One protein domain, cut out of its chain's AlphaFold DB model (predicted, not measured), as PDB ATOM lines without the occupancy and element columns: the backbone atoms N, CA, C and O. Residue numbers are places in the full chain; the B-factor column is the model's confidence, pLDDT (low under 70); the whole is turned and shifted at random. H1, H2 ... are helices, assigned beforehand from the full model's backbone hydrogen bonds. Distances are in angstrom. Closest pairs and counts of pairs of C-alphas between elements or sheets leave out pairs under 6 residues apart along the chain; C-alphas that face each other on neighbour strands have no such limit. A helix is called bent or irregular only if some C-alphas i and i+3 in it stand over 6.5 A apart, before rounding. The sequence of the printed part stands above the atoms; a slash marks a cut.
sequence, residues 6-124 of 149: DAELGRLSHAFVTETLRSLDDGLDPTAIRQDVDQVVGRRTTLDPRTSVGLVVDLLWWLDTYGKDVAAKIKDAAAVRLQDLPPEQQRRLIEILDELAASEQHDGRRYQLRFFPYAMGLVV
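AT A GLANCE: This is residues 6 to 124 of the 149 residues of an uncharacterized protein of Actinoplanes sp. TBRC 11911 (UniProt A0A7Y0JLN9). H3 is the core of a three-helix bundle with H1 and H4; the hairpin of H5 and H6 packs across H3, and H2 folds back from the end of H1. The printed part has 119 residues with six named helices, H1 to H6, and is all helix, compact, radius of gyration of the C-alphas 13.5 A, spanning 38 by 30 by 26 A.

HOW THE PARTS SIT: Start at H1, residues 6 to 25; it touches the hub H3, residues 49 to 66, at a shallow tilt of 25 degrees, closest C-alphas Gly 10 and Pro 49, 3.7 A. H1's residues 21 to 25 alone touch H2, residues 30 to 40, in a hairpin, closest C-alphas Leu 24 and Pro 30, 7.1 A. Residues 60 to 64 of H3 alone touch residues 70 to 75 of H4, residues 68 to 83, in a hairpin, closest C-alphas Leu 63 and Ala 71, 5.0 A. H5, residues 87 to 103, and H6, residues 107 to 119, make a hairpin, closest C-alphas Ala 101 and Arg 110, 4.8 A; H6 touches H3, about perpendicular at 88 degrees, closest C-alphas Val 57 and Leu 113, 6.7 A. Every O i to N i+4 pair is within hydrogen-bond range in H1, H2, H4 and H5, against 11 of 14 in H3 and 7 of 9 in H6.

IN THESE COORDINATES: Find C-alpha 6 at (141.956, 220.469, 268.848); from there H1 runs 28.8 A. H3 measures 25.8 A, H5 24.6 A. H6, only just irregular with C-alphas 114 and 117 6.8 A apart, ends at C-alpha 119 (130.419, 233.074, 282.793).

THE WHOLE: Look for the farthest C-alphas, Asp 29 and Glu 88, 38.7 A apart. The printed part has no cut and no long link; pLDDT is under 70 at residues 25 to 46 and 66 to 68.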
ATOM      1  N   ASP A   6     142.232 219.261 269.628       86.50
ATOM      2  CA  ASP A   6     141.956 220.469 268.848       86.50
ATOM      3  C   ASP A   6     140.930 220.181 267.749       86.50
ATOM      4  O   ASP A   6     139.955 220.917 267.579       86.50
ATOM      5  N   ALA A   7     141.073 219.052 267.054       87.12
ATOM      6  CA  ALA A   7     140.084 218.637 266.065       87.12
ATOM      7  C   ALA A   7     138.712 218.328 266.696       87.12
ATOM      8  O   ALA A   7     137.674 218.539 266.063       87.12
ATOM      9  N   GLU A   8     138.679 217.800 267.920       88.69
ATOM     10  CA  GLU A   8     137.433 217.516 268.636       88.69
ATOM     11  C   GLU A   8     136.741 218.787 269.127       88.69
ATOM     12  O   GLU A   8     135.557 218.970 268.840       88.69
ATOM     13  N   LEU A   9     137.482 219.699 269.758       86.94
ATOM     14  CA  LEU A   9     136.972 221.012 270.157       86.94
ATOM     15  C   LEU A   9     136.441 221.790 268.952       86.94
ATOM     16  O   LEU A   9     135.328 222.311 269.001       86.94
ATOM     17  N   GLY A  10     137.171 221.786 267.834       85.06
ATOM     18  CA  GLY A  10     136.718 222.407 266.592       85.06
ATOM     19  C   GLY A  10     135.375 221.861 266.107       85.06
ATOM     20  O   GLY A  10     134.489 222.643 265.751       85.06
ATOM     21  N   ARG A  11     135.176 220.535 266.156       86.62
ATOM     22  CA  ARG A  11     133.896 219.891 265.804       86.62
ATOM     23  C   ARG A  11     132.780 220.226 266.790       86.62
ATOM     24  O   ARG A  11     131.674 220.530 266.348       86.62
ATOM     25  N   LEU A  12     133.051 220.175 268.094       87.69
ATOM     26  CA  LEU A  12     132.058 220.443 269.138       87.69
ATOM     27  C   LEU A  12     131.576 221.895 269.091       87.69
ATOM     28  O   LEU A  12     130.371 222.141 269.056       87.69
ATOM     29  N   SER A  13     132.499 222.853 269.000       84.88
ATOM     30  CA  SER A  13     132.166 224.274 268.876       84.88
ATOM     31  C   SER A  13     131.415 224.567 267.575       84.88
ATOM     32  O   SER A  13     130.417 225.285 267.586       84.88
ATOM     33  N   HIS A  14     131.826 223.958 266.458       81.81
ATOM     34  CA  HIS A  14     131.116 224.079 265.183       81.81
ATOM     35  C   HIS A  14     129.680 223.534 265.255       81.81
ATOM     36  O   HIS A  14     128.741 224.178 264.774       81.81
ATOM     37  N   ALA A  15     129.503 222.351 265.851       85.38
ATOM     38  CA  ALA A  15     128.194 221.734 266.034       85.38
ATOM     39  C   ALA A  15     127.299 222.604 266.920       85.38
ATOM     40  O   ALA A  15     126.163 222.878 266.540       85.38
ATOM     41  N   PHE A  16     127.832 223.121 268.031       85.75
ATOM     42  CA  PHE A  16     127.112 224.032 268.918       85.75
ATOM     43  C   PHE A  16     126.619 225.286 268.187       85.75
ATOM     44  O   PHE A  16     125.437 225.624 268.285       85.75
ATOM     45  N   VAL A  17     127.499 225.956 267.430       80.31
ATOM     46  CA  VAL A  17     127.120 227.131 266.629       80.31
ATOM     47  C   VAL A  17     126.004 226.745 265.660       80.31
ATOM     48  O   VAL A  17     124.946 227.361 265.662       80.31
ATOM     49  N   THR A  18     126.182 225.667 264.896       80.19
ATOM     50  CA  THR A  18     125.203 225.226 263.890       80.19
ATOM     51  C   THR A  18     123.839 224.874 264.496       80.19
ATOM     52  O   THR A  18     122.804 225.235 263.936       80.19
ATOM     53  N   GLU A  19     123.814 224.177 265.632       83.19
ATOM     54  CA  GLU A  19     122.583 223.837 266.355       83.19
ATOM     55  C   GLU A  19     121.874 225.081 266.881       83.19
ATOM     56  O   GLU A  19     120.673 225.225 266.671       83.19
ATOM     57  N   THR A  20     122.619 225.998 267.502       79.62
ATOM     58  CA  THR A  20     122.067 227.246 268.042       79.62
ATOM     59  C   THR A  20     121.409 228.067 266.941       79.62
ATOM     60  O   THR A  20     120.285 228.533 267.105       79.62
ATOM     61  N   LEU A  21     122.072 228.194 265.787       76.19
ATOM     62  CA  LEU A  21     121.522 228.916 264.643       76.19
ATOM     63  C   LEU A  21     120.246 228.270 264.108       76.19
ATOM     64  O   LEU A  21     119.281 228.973 263.829       76.19
ATOM     65  N   ARG A  22     120.205 226.935 264.043       76.44
ATOM     66  CA  ARG A  22     118.993 226.207 263.649       76.44
ATOM     67  C   ARG A  22     117.843 226.443 264.630       76.44
ATOM     68  O   ARG A  22     116.728 226.688 264.197       76.44
ATOM     69  N   SER A  23     118.106 226.409 265.936       75.00
ATOM     70  CA  SER A  23     117.073 226.641 266.952       75.00
ATOM     71  C   SER A  23     116.520 228.068 266.938       75.00
ATOM     72  O   SER A  23     115.373 228.274 267.328       75.00
ATOM     73  N   LEU A  24     117.309 229.051 266.492       72.94
ATOM     74  CA  LEU A  24     116.836 230.424 266.315       72.94
ATOM     75  C   LEU A  24     115.930 230.574 265.081       72.94
ATOM     76  O   LEU A  24     114.981 231.355 265.136       72.94
ATOM     77  N   ASP A  25     116.177 229.809 264.012       66.00
ATOM     78  CA  ASP A  25     115.340 229.800 262.800       66.00
ATOM     79  C   ASP A  25     113.912 229.263 263.068       66.00
ATOM     80  O   ASP A  25     112.972 229.653 262.379       66.00
ATOM     81  N   ASP A  26     113.721 228.407 264.081       62.19
ATOM     82  CA  ASP A  26     112.436 227.734 264.355       62.19
ATOM     83  C   ASP A  26     111.398 228.601 265.110       62.19
ATOM     84  O   ASP A  26     110.239 228.197 265.239       62.19
ATOM     85  N   GLY A  27     111.767 229.782 265.624       55.38
ATOM     86  CA  GLY A  27     110.889 230.582 266.501       55.38
ATOM     87  C   GLY A  27     110.809 232.082 266.214       55.38
ATOM     88  O   GLY A  27     110.093 232.795 266.920       55.38
ATOM     89  N   LEU A  28     111.564 232.586 265.239       59.38
ATOM     90  CA  LEU A  28     111.835 234.013 265.030       59.38
ATOM     91  C   LEU A  28     112.016 234.298 263.527       59.38
ATOM     92  O   LEU A  28     112.143 233.354 262.761       59.38
ATOM     93  N   ASP A  29     112.021 235.568 263.081       64.88
ATOM     94  CA  ASP A  29     112.275 235.897 261.660       64.88
ATOM     95  C   ASP A  29     113.669 235.386 261.234       64.88
ATOM     96  O   ASP A  29     114.683 236.016 261.579       64.88
ATOM     97  N   PRO A  30     113.742 234.274 260.475       59.03
ATOM     98  CA  PRO A  30     114.990 233.556 260.227       59.03
ATOM     99  C   PRO A  30     115.942 234.376 259.360       59.03
ATOM    100  O   PRO A  30     117.160 234.241 259.432       59.03
ATOM    101  N   THR A  31     115.393 235.262 258.525       60.69
ATOM    102  CA  THR A  31     116.178 236.020 257.547       60.69
ATOM    103  C   THR A  31     116.968 237.122 258.239       60.69
ATOM    104  O   THR A  31     118.161 237.279 257.985       60.69
ATOM    105  N   ALA A  32     116.321 237.846 259.154       63.25
ATOM    106  CA  ALA A  32     116.959 238.909 259.917       63.25
ATOM    107  C   ALA A  32     117.997 238.349 260.905       63.25
ATOM    108  O   ALA A  32     119.106 238.870 260.983       63.25
ATOM    109  N   ILE A  33     117.690 237.239 261.591       63.47
ATOM    110  CA  ILE A  33     118.659 236.564 262.473       63.47
ATOM    111  C   ILE A  33     119.855 236.050 261.691       63.47
ATOM    112  O   ILE A  33     120.989 236.300 262.087       63.47
ATOM    113  N   ARG A  34     119.627 235.347 260.579       62.88
ATOM    114  CA  ARG A  34     120.718 234.796 259.776       62.88
ATOM    115  C   ARG A  34     121.620 235.899 259.240       62.88
ATOM    116  O   ARG A  34     122.828 235.714 259.195       62.88
ATOM    117  N   GLN A  35     121.064 237.056 258.888       66.75
ATOM    118  CA  GLN A  35     121.842 238.204 258.433       66.75
ATOM    119  C   GLN A  35     122.626 238.887 259.568       66.75
ATOM    120  O   GLN A  35     123.738 239.358 259.319       66.75
ATOM    121  N   ASP A  36     122.080 238.927 260.786       68.31
ATOM    122  CA  ASP A  36     122.759 239.436 261.985       68.31
ATOM    123  C   ASP A  36     123.902 238.493 262.403       68.31
ATOM    124  O   ASP A  36     125.047 238.912 262.590       68.31
ATOM    125  N   VAL A  37     123.617 237.193 262.445       65.31
ATOM    126  CA  VAL A  37     124.569 236.118 262.729       65.31
ATOM    127  C   VAL A  37     125.669 236.059 261.679       65.31
ATOM    128  O   VAL A  37     126.833 236.019 262.053       65.31
ATOM    129  N   ASP A  38     125.358 236.095 260.381       68.44
ATOM    130  CA  ASP A  38     126.368 236.071 259.309       68.44
ATOM    131  C   ASP A  38     127.364 237.234 259.435       68.44
ATOM    132  O   ASP A  38     128.490 237.146 258.948       68.44
ATOM    133  N   GLN A  39     126.959 238.336 260.073       67.38
ATOM    134  CA  GLN A  39     127.816 239.493 260.312       67.38
ATOM    135  C   GLN A  39     128.623 239.405 261.608       67.38
ATOM    136  O   GLN A  39     129.717 239.959 261.654       67.38
ATOM    137  N   VAL A  40     128.097 238.740 262.639       64.25
ATOM    138  CA  VAL A  40     128.792 238.515 263.919       64.25
ATOM    139  C   VAL A  40     129.760 237.339 263.815       64.25
ATOM    140  O   VAL A  40     130.903 237.416 264.245       64.25
ATOM    141  N   VAL A  41     129.286 236.251 263.220       62.97
ATOM    142  CA  VAL A  41     129.931 234.940 263.169       62.97
ATOM    143  C   VAL A  41     130.690 234.754 261.841       62.97
ATOM    144  O   VAL A  41     131.556 233.893 261.709       62.97
ATOM    145  N   GLY A  42     130.409 235.589 260.835       62.19
ATOM    146  CA  GLY A  42     130.940 235.424 259.484       62.19
ATOM    147  C   GLY A  42     130.286 234.250 258.742       62.19
ATOM    148  O   GLY A  42     129.854 233.265 259.329       62.19
ATOM    149  N   ARG A  43     130.282 234.289 257.403       55.09
ATOM    150  CA  ARG A  43     129.757 233.206 256.531       55.09
ATOM    151  C   ARG A  43     130.532 231.875 256.589       55.09
ATOM    152  O   ARG A  43     130.376 231.032 255.706       55.09
ATOM    153  N   ARG A  44     131.445 231.694 257.543       53.84
ATOM    154  CA  ARG A  44     132.376 230.563 257.568       53.84
ATOM    155  C   ARG A  44     132.371 229.917 258.941       53.84
ATOM    156  O   ARG A  44     133.224 230.205 259.772       53.84
ATOM    157  N   THR A  45     131.452 228.981 259.141       60.12
ATOM    158  CA  THR A  45     131.664 227.950 260.149       60.12
ATOM    159  C   THR A  45     132.832 227.080 259.667       60.12
ATOM    160  O   THR A  45     132.825 226.529 258.568       60.12
ATOM    161  N   THR A  46     133.904 227.039 260.448       69.62
ATOM    162  CA  THR A  46     135.124 226.269 260.156       69.62
ATOM    163  C   THR A  46     135.263 225.143 261.182       69.62
ATOM    164  O   THR A  46     134.492 225.080 262.135       69.62
ATOM    165  N   LEU A  47     136.171 224.200 260.940       78.25
ATOM    166  CA  LEU A  47     136.558 223.169 261.910       78.25
ATOM    167  C   LEU A  47     137.836 223.548 262.673       78.25
ATOM    168  O   LEU A  47     138.262 222.798 263.543       78.25
ATOM    169  N   ASP A  48     138.438 224.696 262.354       85.50
ATOM    170  CA  ASP A  48     139.547 225.257 263.123       85.50
ATOM    171  C   ASP A  48     139.076 225.596 264.550       85.50
ATOM    172  O   ASP A  48     138.135 226.383 264.701       85.50
ATOM    173  N   PRO A  49     139.698 225.031 265.599       85.25
ATOM    174  CA  PRO A  49     139.220 225.174 266.970       85.25
ATOM    175  C   PRO A  49     139.251 226.615 267.463       85.25
ATOM    176  O   PRO A  49     138.294 227.051 268.095       85.25
ATOM    177  N   ARG A  50     140.294 227.386 267.134       88.38
ATOM    178  CA  ARG A  50     140.393 228.791 267.552       88.38
ATOM    179  C   ARG A  50     139.256 229.613 266.977       88.38
ATOM    180  O   ARG A  50     138.587 230.345 267.703       88.38
ATOM    181  N   THR A  51     139.014 229.462 265.681       84.88
ATOM    182  CA  THR A  51     137.923 230.170 265.027       84.88
ATOM    183  C   THR A  51     136.591 229.736 265.627       84.88
ATOM    184  O   THR A  51     135.848 230.590 266.096       84.88
ATOM    185  N   SER A  52     136.307 228.433 265.709       84.06
ATOM    186  CA  SER A  52     135.029 227.936 266.232       84.06
ATOM    187  C   SER A  52     134.766 228.342 267.683       84.06
ATOM    188  O   SER A  52     133.643 228.717 268.002       84.06
ATOM    189  N   VAL A  53     135.777 228.325 268.553       89.00
ATOM    190  CA  VAL A  53     135.652 228.808 269.939       89.00
ATOM    191  C   VAL A  53     135.346 230.303 269.969       89.00
ATOM    192  O   VAL A  53     134.411 230.715 270.652       89.00
ATOM    193  N   GLY A  54     136.061 231.113 269.182       88.25
ATOM    194  CA  GLY A  54     135.768 232.543 269.059       88.25
ATOM    195  C   GLY A  54     134.324 232.805 268.618       88.25
ATOM    196  O   GLY A  54     133.644 233.641 269.208       88.25
ATOM    197  N   LEU A  55     133.825 232.022 267.657       84.69
ATOM    198  CA  LEU A  55     132.442 232.105 267.181       84.69
ATOM    199  C   LEU A  55     131.410 231.769 268.265       84.69
ATOM    200  O   LEU A  55     130.365 232.412 268.318       84.69
ATOM    201  N   VAL A  56     131.689 230.795 269.140       87.75
ATOM    202  CA  VAL A  56     130.817 230.481 270.287       87.75
ATOM    203  C   VAL A  56     130.704 231.687 271.221       87.75
ATOM    204  O   VAL A  56     129.596 232.046 271.621       87.75
ATOM    205  N   VAL A  57     131.831 232.336 271.537       88.75
ATOM    206  CA  VAL A  57     131.861 233.530 272.397       88.75
ATOM    207  C   VAL A  57     131.067 234.672 271.764       88.75
ATOM    208  O   VAL A  57     130.199 235.257 272.415       88.75
ATOM    209  N   ASP A  58     131.317 234.956 270.488       85.81
ATOM    210  CA  ASP A  58     130.641 236.033 269.763       85.81
ATOM    211  C   ASP A  58     129.126 235.782 269.660       85.81
ATOM    212  O   ASP A  58     128.330 236.692 269.906       85.81
ATOM    213  N   LEU A  59     128.710 234.539 269.390       83.25
ATOM    214  CA  LEU A  59     127.302 234.144 269.315       83.25
ATOM    215  C   LEU A  59     126.589 234.275 270.665       83.25
ATOM    216  O   LEU A  59     125.514 234.875 270.739       83.25
ATOM    217  N   LEU A  60     127.176 233.740 271.740       84.19
ATOM    218  CA  LEU A  60     126.574 233.799 273.072       84.19
ATOM    219  C   LEU A  60     126.461 235.240 273.579       84.19
ATOM    220  O   LEU A  60     125.484 235.582 274.248       84.19
ATOM    221  N   TRP A  61     127.401 236.117 273.234       82.31
ATOM    222  CA  TRP A  61     127.286 237.532 273.584       82.31
ATOM    223  C   TRP A  61     126.372 238.322 272.651       82.31
ATOM    224  O   TRP A  61     125.725 239.264 273.108       82.31
ATOM    225  N   TRP A  62     126.231 237.949 271.385       81.75
ATOM    226  CA  TRP A  62     125.178 238.519 270.548       81.75
ATOM    227  C   TRP A  62     123.781 238.158 271.064       81.75
ATOM    228  O   TRP A  62     122.906 239.025 271.092       81.75
ATOM    229  N   LEU A  63     123.586 236.941 271.583       79.75
ATOM    230  CA  LEU A  63     122.286 236.495 272.090       79.75
ATOM    231  C   LEU A  63     121.699 237.383 273.192       79.75
ATOM    232  O   LEU A  63     120.487 237.578 273.192       79.75
ATOM    233  N   ASP A  64     122.494 237.989 274.085       77.38
ATOM    234  CA  ASP A  64     121.886 238.878 275.100       77.38
ATOM    235  C   ASP A  64     121.272 240.144 274.501       77.38
ATOM    236  O   ASP A  64     120.480 240.802 275.169       77.38
ATOM    237  N   THR A  65     121.633 240.502 273.267       74.62
ATOM    238  CA  THR A  65     120.966 241.601 272.558       74.62
ATOM    239  C   THR A  65     119.591 241.170 272.044       74.62
ATOM    240  O   THR A  65     118.708 241.990 271.855       74.62
ATOM    241  N   TYR A  66     119.352 239.874 271.860       69.62
ATOM    242  CA  TYR A  66     118.148 239.380 271.200       69.62
ATOM    243  C   TYR A  66     116.941 239.228 272.149       69.62
ATOM    244  O   TYR A  66     115.792 239.291 271.714       69.62
ATOM    245  N   GLY A  67     117.176 239.062 273.456       67.00
ATOM    246  CA  GLY A  67     116.131 238.962 274.479       67.00
ATOM    247  C   GLY A  67     116.509 238.010 275.616       67.00
ATOM    248  O   GLY A  67     117.054 236.931 275.382       67.00
ATOM    249  N   LYS A  68     116.205 238.405 276.859       68.56
ATOM    250  CA  LYS A  68     116.726 237.755 278.078       68.56
ATOM    251  C   LYS A  68     116.382 236.263 278.181       68.56
ATOM    252  O   LYS A  68     117.255 235.474 278.525       68.56
ATOM    253  N   ASP A  69     115.158 235.868 277.834       75.88
ATOM    254  CA  ASP A  69     114.682 234.496 278.077       75.88
ATOM    255  C   ASP A  69     115.265 233.462 277.101       75.88
ATOM    256  O   ASP A  69     115.566 232.334 277.492       75.88
ATOM    257  N   VAL A  70     115.437 233.831 275.826       73.50
ATOM    258  CA  VAL A  70     116.040 232.950 274.808       73.50
ATOM    259  C   VAL A  70     117.549 232.860 275.023       73.50
ATOM    260  O   VAL A  70     118.110 231.763 274.998       73.50
ATOM    261  N   ALA A  71     118.193 233.996 275.306       77.50
ATOM    262  CA  ALA A  71     119.620 234.053 275.595       77.50
ATOM    263  C   ALA A  71     119.993 233.210 276.820       77.50
ATOM    264  O   ALA A  71     120.938 232.427 276.746       77.50
ATOM    265  N   ALA A  72     119.225 233.319 277.911       81.50
ATOM    266  CA  ALA A  72     119.464 232.558 279.136       81.50
ATOM    267  C   ALA A  72     119.408 231.046 278.883       81.50
ATOM    268  O   ALA A  72     120.364 230.342 279.187       81.50
ATOM    269  N   LYS A  73     118.354 230.550 278.219       83.94
ATOM    270  CA  LYS A  73     118.207 229.111 277.933       83.94
ATOM    271  C   LYS A  73     119.361 228.545 277.108       83.94
ATOM    272  O   LYS A  73     119.843 227.452 277.399       83.94
ATOM    273  N   ILE A  74     119.791 229.266 276.071       84.25
ATOM    274  CA  ILE A  74     120.891 228.814 275.211       84.25
ATOM    275  C   ILE A  74     122.214 228.836 275.984       84.25
ATOM    276  O   ILE A  74     123.005 227.903 275.862       84.25
ATOM    277  N   LYS A  75     122.447 229.867 276.804       85.62
ATOM    278  CA  LYS A  75     123.647 229.975 277.642       85.62
ATOM    279  C   LYS A  75     123.717 228.906 278.715       85.62
ATOM    280  O   LYS A  75     124.780 228.323 278.885       85.62
ATOM    281  N   ASP A  76     122.605 228.602 279.373       87.81
ATOM    282  CA  ASP A  76     122.546 227.540 280.377       87.81
ATOM    283  C   ASP A  76     122.852 226.180 279.736       87.81
ATOM    284  O   ASP A  76     123.675 225.417 280.240       87.81
ATOM    285  N   ALA A  77     122.261 225.898 278.569       86.81
ATOM    286  CA  ALA A  77     122.554 224.679 277.817       86.81
ATOM    287  C   ALA A  77     124.024 224.608 277.359       86.81
ATOM    288  O   ALA A  77     124.626 223.533 277.373       86.81
ATOM    289  N   ALA A  78     124.606 225.743 276.961       87.25
ATOM    290  CA  ALA A  78     126.016 225.835 276.605       87.25
ATOM    291  C   ALA A  78     126.920 225.579 277.817       87.25
ATOM    292  O   ALA A  78     127.836 224.767 277.722       87.25
ATOM    293  N   ALA A  79     126.634 226.216 278.953       88.62
ATOM    294  CA  ALA A  79     127.406 226.074 280.181       88.62
ATOM    295  C   ALA A  79     127.452 224.612 280.643       88.62
ATOM    296  O   ALA A  79     128.540 224.089 280.862       88.62
ATOM    297  N   VAL A  80     126.303 223.924 280.680       89.31
ATOM    298  CA  VAL A  80     126.238 222.489 281.021       89.31
ATOM    299  C   VAL A  80     127.116 221.660 280.081       89.31
ATOM    300  O   VAL A  80     127.977 220.914 280.535       89.31
ATOM    301  N   ARG A  81     126.973 221.842 278.760       89.44
ATOM    302  CA  ARG A  81     127.771 221.100 277.769       89.44
ATOM    303  C   ARG A  81     129.274 221.340 277.917       89.44
ATOM    304  O   ARG A  81     130.049 220.408 277.730       89.44
ATOM    305  N   LEU A  82     129.685 222.572 278.214       89.81
ATOM    306  CA  LEU A  82     131.096 222.925 278.384       89.81
ATOM    307  C   LEU A  82     131.672 222.366 279.695       89.81
ATOM    308  O   LEU A  82     132.820 221.926 279.708       89.81
ATOM    309  N   GLN A  83     130.881 222.339 280.771       90.31
ATOM    310  CA  GLN A  83     131.258 221.744 282.060       90.31
ATOM    311  C   GLN A  83     131.347 220.212 282.010       90.31
ATOM    312  O   GLN A  83     132.121 219.623 282.763       90.31
ATOM    313  N   ASP A  84     130.608 219.573 281.103       92.31
ATOM    314  CA  ASP A  84     130.654 218.123 280.886       92.31
ATOM    315  C   ASP A  84     131.834 217.676 280.001       92.31
ATOM    316  O   ASP A  84     132.080 216.475 279.849       92.31
ATOM    317  N   LEU A  85     132.586 218.614 279.408       91.12
ATOM    318  CA  LEU A  85     133.761 218.267 278.609       91.12
ATOM    319  C   LEU A  85     134.815 217.553 279.474       91.12
ATOM    320  O   LEU A  85     135.017 217.921 280.633       91.12
ATOM    321  N   PRO A  86     135.568 216.590 278.916       93.12
ATOM    322  CA  PRO A  86     136.739 216.028 279.573       93.12
ATOM    323  C   PRO A  86     137.705 217.122 280.070       93.12
ATOM    324  O   PRO A  86     137.925 218.099 279.349       93.12
ATOM    325  N   PRO A  87     138.364 216.952 281.233       92.00
ATOM    326  CA  PRO A  87     139.233 217.983 281.814       92.00
ATOM    327  C   PRO A  87     140.325 218.508 280.870       92.00
ATOM    328  O   PRO A  87     140.663 219.687 280.895       92.00
ATOM    329  N   GLU A  88     140.864 217.644 280.008       91.38
ATOM    330  CA  GLU A  88     141.861 218.021 279.000       91.38
ATOM    331  C   GLU A  88     141.278 218.929 277.906       91.38
ATOM    332  O   GLU A  88     141.925 219.882 277.479       91.38
ATOM    333  N   GLN A  89     140.032 218.682 277.491       92.06
ATOM    334  CA  GLN A  89     139.321 219.531 276.533       92.06
ATOM    335  C   GLN A  89     138.931 220.871 277.165       92.06
ATOM    336  O   GLN A  89     139.071 221.901 276.511       92.06
ATOM    337  N   GLN A  90     138.509 220.886 278.436       93.75
ATOM    338  CA  GLN A  90     138.241 222.137 279.159       93.75
ATOM    339  C   GLN A  90     139.499 222.994 279.278       93.75
ATOM    340  O   GLN A  90     139.466 224.184 278.971       93.75
ATOM    341  N   ARG A  91     140.626 222.388 279.672       94.19
ATOM    342  CA  ARG A  91     141.906 223.096 279.762       94.19
ATOM    343  C   ARG A  91     142.301 223.675 278.413       94.19
ATOM    344  O   ARG A  91     142.626 224.854 278.330       94.19
ATOM    345  N   ARG A  92     142.200 222.873 277.351       94.50
ATOM    346  CA  ARG A  92     142.548 223.326 276.007       94.50
ATOM    347  C   ARG A  92     141.612 224.422 275.487       94.50
ATOM    348  O   ARG A  92     142.072 225.357 274.839       94.50
ATOM    349  N   LEU A  93     140.320 224.354 275.807       94.31
ATOM    350  CA  LEU A  93     139.363 225.422 275.522       94.31
ATOM    351  C   LEU A  93     139.769 226.737 276.204       94.31
ATOM    352  O   LEU A  93     139.759 227.780 275.554       94.31
ATOM    353  N   ILE A  94     140.147 226.686 277.485       95.25
ATOM    354  CA  ILE A  94     140.606 227.862 278.241       95.25
ATOM    355  C   ILE A  94     141.888 228.436 277.621       95.25
ATOM    356  O   ILE A  94     141.951 229.637 277.377       95.25
ATOM    357  N   GLU A  95     142.861 227.592 277.264       95.00
ATOM    358  CA  GLU A  95     144.084 228.032 276.572       95.00
ATOM    359  C   GLU A  95     143.779 228.748 275.248       95.00
ATOM    360  O   GLU A  95     144.341 229.805 274.966       95.00
ATOM    361  N   ILE A  96     142.861 228.208 274.439       94.75
ATOM    362  CA  ILE A  96     142.436 228.844 273.186       94.75
ATOM    363  C   ILE A  96     141.811 230.217 273.456       94.75
ATOM    364  O   ILE A  96     142.082 231.168 272.720       94.75
ATOM    365  N   LEU A  97     140.981 230.343 274.493       95.12
ATOM    366  CA  LEU A  97     140.364 231.617 274.873       95.12
ATOM    367  C   LEU A  97     141.415 232.649 275.301       95.12
ATOM    368  O   LEU A  97     141.327 233.806 274.881       95.12
ATOM    369  N   ASP A  98     142.436 232.230 276.050       94.56
ATOM    370  CA  ASP A  98     143.556 233.088 276.446       94.56
ATOM    371  C   ASP A  98     144.395 233.534 275.238       94.56
ATOM    372  O   ASP A  98     144.710 234.720 275.103       94.56
ATOM    373  N   GLU A  99     144.706 232.619 274.314       94.81
ATOM    374  CA  GLU A  99     145.416 232.921 273.062       94.81
ATOM    375  C   GLU A  99     144.636 233.922 272.185       94.81
ATOM    376  O   GLU A  99     145.209 234.869 271.626       94.81
ATOM    377  N   LEU A 100     143.314 233.743 272.080       93.00
ATOM    378  CA  LEU A 100     142.429 234.665 271.368       93.00
ATOM    379  C   LEU A 100     142.401 236.035 272.053       93.00
ATOM    380  O   LEU A 100     142.561 237.055 271.386       93.00
ATOM    381  N   ALA A 101     142.258 236.083 273.378       92.69
ATOM    382  CA  ALA A 101     142.250 237.340 274.121       92.69
ATOM    383  C   ALA A 101     143.597 238.081 274.038       92.69
ATOM    384  O   ALA A 101     143.629 239.312 273.986       92.69
ATOM    385  N   ALA A 102     144.719 237.358 274.014       92.75
ATOM    386  CA  ALA A 102     146.050 237.948 273.891       92.75
ATOM    387  C   ALA A 102     146.279 238.615 272.523       92.75
ATOM    388  O   ALA A 102     146.995 239.613 272.444       92.75
ATOM    389  N   SER A 103     145.668 238.081 271.462       92.56
ATOM    390  CA  SER A 103     145.808 238.586 270.088       92.56
ATOM    391  C   SER A 103     144.690 239.539 269.646       92.56
ATOM    392  O   SER A 103     144.827 240.204 268.617       92.56
ATOM    393  N   GLU A 104     143.606 239.640 270.415       90.25
ATOM    394  CA  GLU A 104     142.470 240.512 270.119       90.25
ATOM    395  C   GLU A 104     142.869 241.999 270.122       90.25
ATOM    396  O   GLU A 104     143.665 242.446 270.944       90.25
ATOM    397  N   GLN A 105     142.309 242.801 269.219       86.94
ATOM    398  CA  GLN A 105     142.553 244.247 269.166       86.94
ATOM    399  C   GLN A 105     141.419 245.047 269.811       86.94
ATOM    400  O   GLN A 105     141.665 246.117 270.362       86.94
ATOM    401  N   HIS A 106     140.193 244.528 269.779       84.25
ATOM    402  CA  HIS A 106     139.023 245.187 270.329       84.25
ATOM    403  C   HIS A 106     138.841 244.870 271.820       84.25
ATOM    404  O   HIS A 106     138.498 243.750 272.197       84.25
ATOM    405  N   ASP A 107     138.925 245.888 272.677       85.12
ATOM    406  CA  ASP A 107     138.878 245.726 274.141       85.12
ATOM    407  C   ASP A 107     137.594 245.071 274.659       85.12
ATOM    408  O   ASP A 107     137.646 244.197 275.519       85.12
ATOM    409  N   GLY A 108     136.441 245.419 274.085       84.12
ATOM    410  CA  GLY A 108     135.174 244.750 274.391       84.12
ATOM    411  C   GLY A 108     135.180 243.239 274.118       84.12
ATOM    412  O   GLY A 108     134.853 242.461 275.013       84.12
ATOM    413  N   ARG A 109     135.606 242.808 272.920       86.62
ATOM    414  CA  ARG A 109     135.718 241.381 272.578       86.62
ATOM    415  C   ARG A 109     136.772 240.685 273.436       86.62
ATOM    416  O   ARG A 109     136.525 239.592 273.936       86.62
ATOM    417  N   ARG A 110     137.902 241.350 273.685       90.38
ATOM    418  CA  ARG A 110     138.978 240.874 274.564       90.38
ATOM    419  C   ARG A 110     138.466 240.576 275.972       90.38
ATOM    420  O   ARG A 110     138.713 239.492 276.491       90.38
ATOM    421  N   TYR A 111     137.726 241.516 276.564       89.25
ATOM    422  CA  TYR A 111     137.098 241.334 277.871       89.25
ATOM    423  C   TYR A 111     136.159 240.127 277.858       89.25
ATOM    424  O   TYR A 111     136.215 239.296 278.756       89.25
ATOM    425  N   GLN A 112     135.328 239.990 276.822       88.44
ATOM    426  CA  GLN A 112     134.404 238.863 276.732       88.44
ATOM    427  C   GLN A 112     135.099 237.511 276.600       88.44
ATOM    428  O   GLN A 112     134.651 236.556 277.227       88.44
ATOM    429  N   LEU A 113     136.184 237.424 275.828       92.00
ATOM    430  CA  LEU A 113     136.991 236.207 275.719       92.00
ATOM    431  C   LEU A 113     137.549 235.789 277.089       92.00
ATOM    432  O   LEU A 113     137.495 234.613 277.430       92.00
ATOM    433  N   ARG A 114     137.988 236.756 277.909       92.44
ATOM    434  CA  ARG A 114     138.475 236.516 279.284       92.44
ATOM    435  C   ARG A 114     137.366 236.226 280.290       92.44
ATOM    436  O   ARG A 114     137.566 235.479 281.239       92.44
ATOM    437  N   PHE A 115     136.198 236.837 280.114       91.56
ATOM    438  CA  PHE A 115     135.048 236.664 281.000       91.56
ATOM    439  C   PHE A 115     134.295 235.359 280.730       91.56
ATOM    440  O   PHE A 115     133.653 234.815 281.628       91.56
ATOM    441  N   PHE A 116     134.390 234.833 279.509       92.25
ATOM    442  CA  PHE A 116     133.659 233.653 279.068       92.25
ATOM    443  C   PHE A 116     133.872 232.407 279.947       92.25
ATOM    444  O   PHE A 116     132.862 231.827 280.350       92.25
ATOM    445  N   PRO A 117     135.109 232.002 280.314       93.50
ATOM    446  CA  PRO A 117     135.314 230.853 281.196       93.50
ATOM    447  C   PRO A 117     134.558 230.972 282.521       93.50
ATOM    448  O   PRO A 117     133.926 230.013 282.955       93.50
ATOM    449  N   TYR A 118     134.572 232.157 283.141       92.00
ATOM    450  CA  TYR A 118     133.851 232.415 284.386       92.00
ATOM    451  C   TYR A 118     132.335 232.370 284.169       92.00
ATOM    452  O   TYR A 118     131.619 231.688 284.900       92.00
ATOM    453  N   ALA A 119     131.843 233.035 283.120       90.12
ATOM    454  CA  ALA A 119     130.419 233.074 282.793       90.12
ATOM    455  C   ALA A 119     129.827 231.682 282.517       90.12
ATOM    456  O   ALA A 119     128.656 231.450 282.800       90.12
ATOM    457  N   MET A 120     130.630 230.765 281.970       91.12
ATOM    458  CA  MET A 120     130.243 229.375 281.706       91.12
ATOM    459  C   MET A 120     130.538 228.427 282.883       91.12
ATOM    460  O   MET A 120     130.279 227.230 282.779       91.12
ATOM    461  N   GLY A 121     131.077 228.928 284.001       91.75
ATOM    462  CA  GLY A 121     131.414 228.126 285.183       91.75
ATOM    463  C   GLY A 121     132.597 227.170 284.991       91.75
ATOM    464  O   GLY A 121     132.710 226.190 285.721       91.75
ATOM    465  N   LEU A 122     133.470 227.435 284.015       91.56
ATOM    466  CA  LEU A 122     134.697 226.663 283.773       91.56
ATOM    467  C   LEU A 122     135.825 227.047 284.736       91.56
ATOM    468  O   LEU A 122     136.732 226.258 284.987       91.56
ATOM    469  N   VAL A 123     135.769 228.264 285.276       91.44
ATOM    470  CA  VAL A 123     136.681 228.768 286.308       91.44
ATOM    471  C   VAL A 123     135.890 229.482 287.398       91.44
ATOM    472  O   VAL A 123     134.786 229.972 287.165       91.44
ATOM    473  N   VAL A 124     136.464 229.550 288.600       87.88
ATOM    474  CA  VAL A 124     135.829 230.184 289.769       87.88
ATOM    475  C   VAL A 124     136.106 231.687 289.822       87.88
ATOM    476  O   VAL A 124     135.293 232.455 290.332       87.88
TER     477      VAL A 124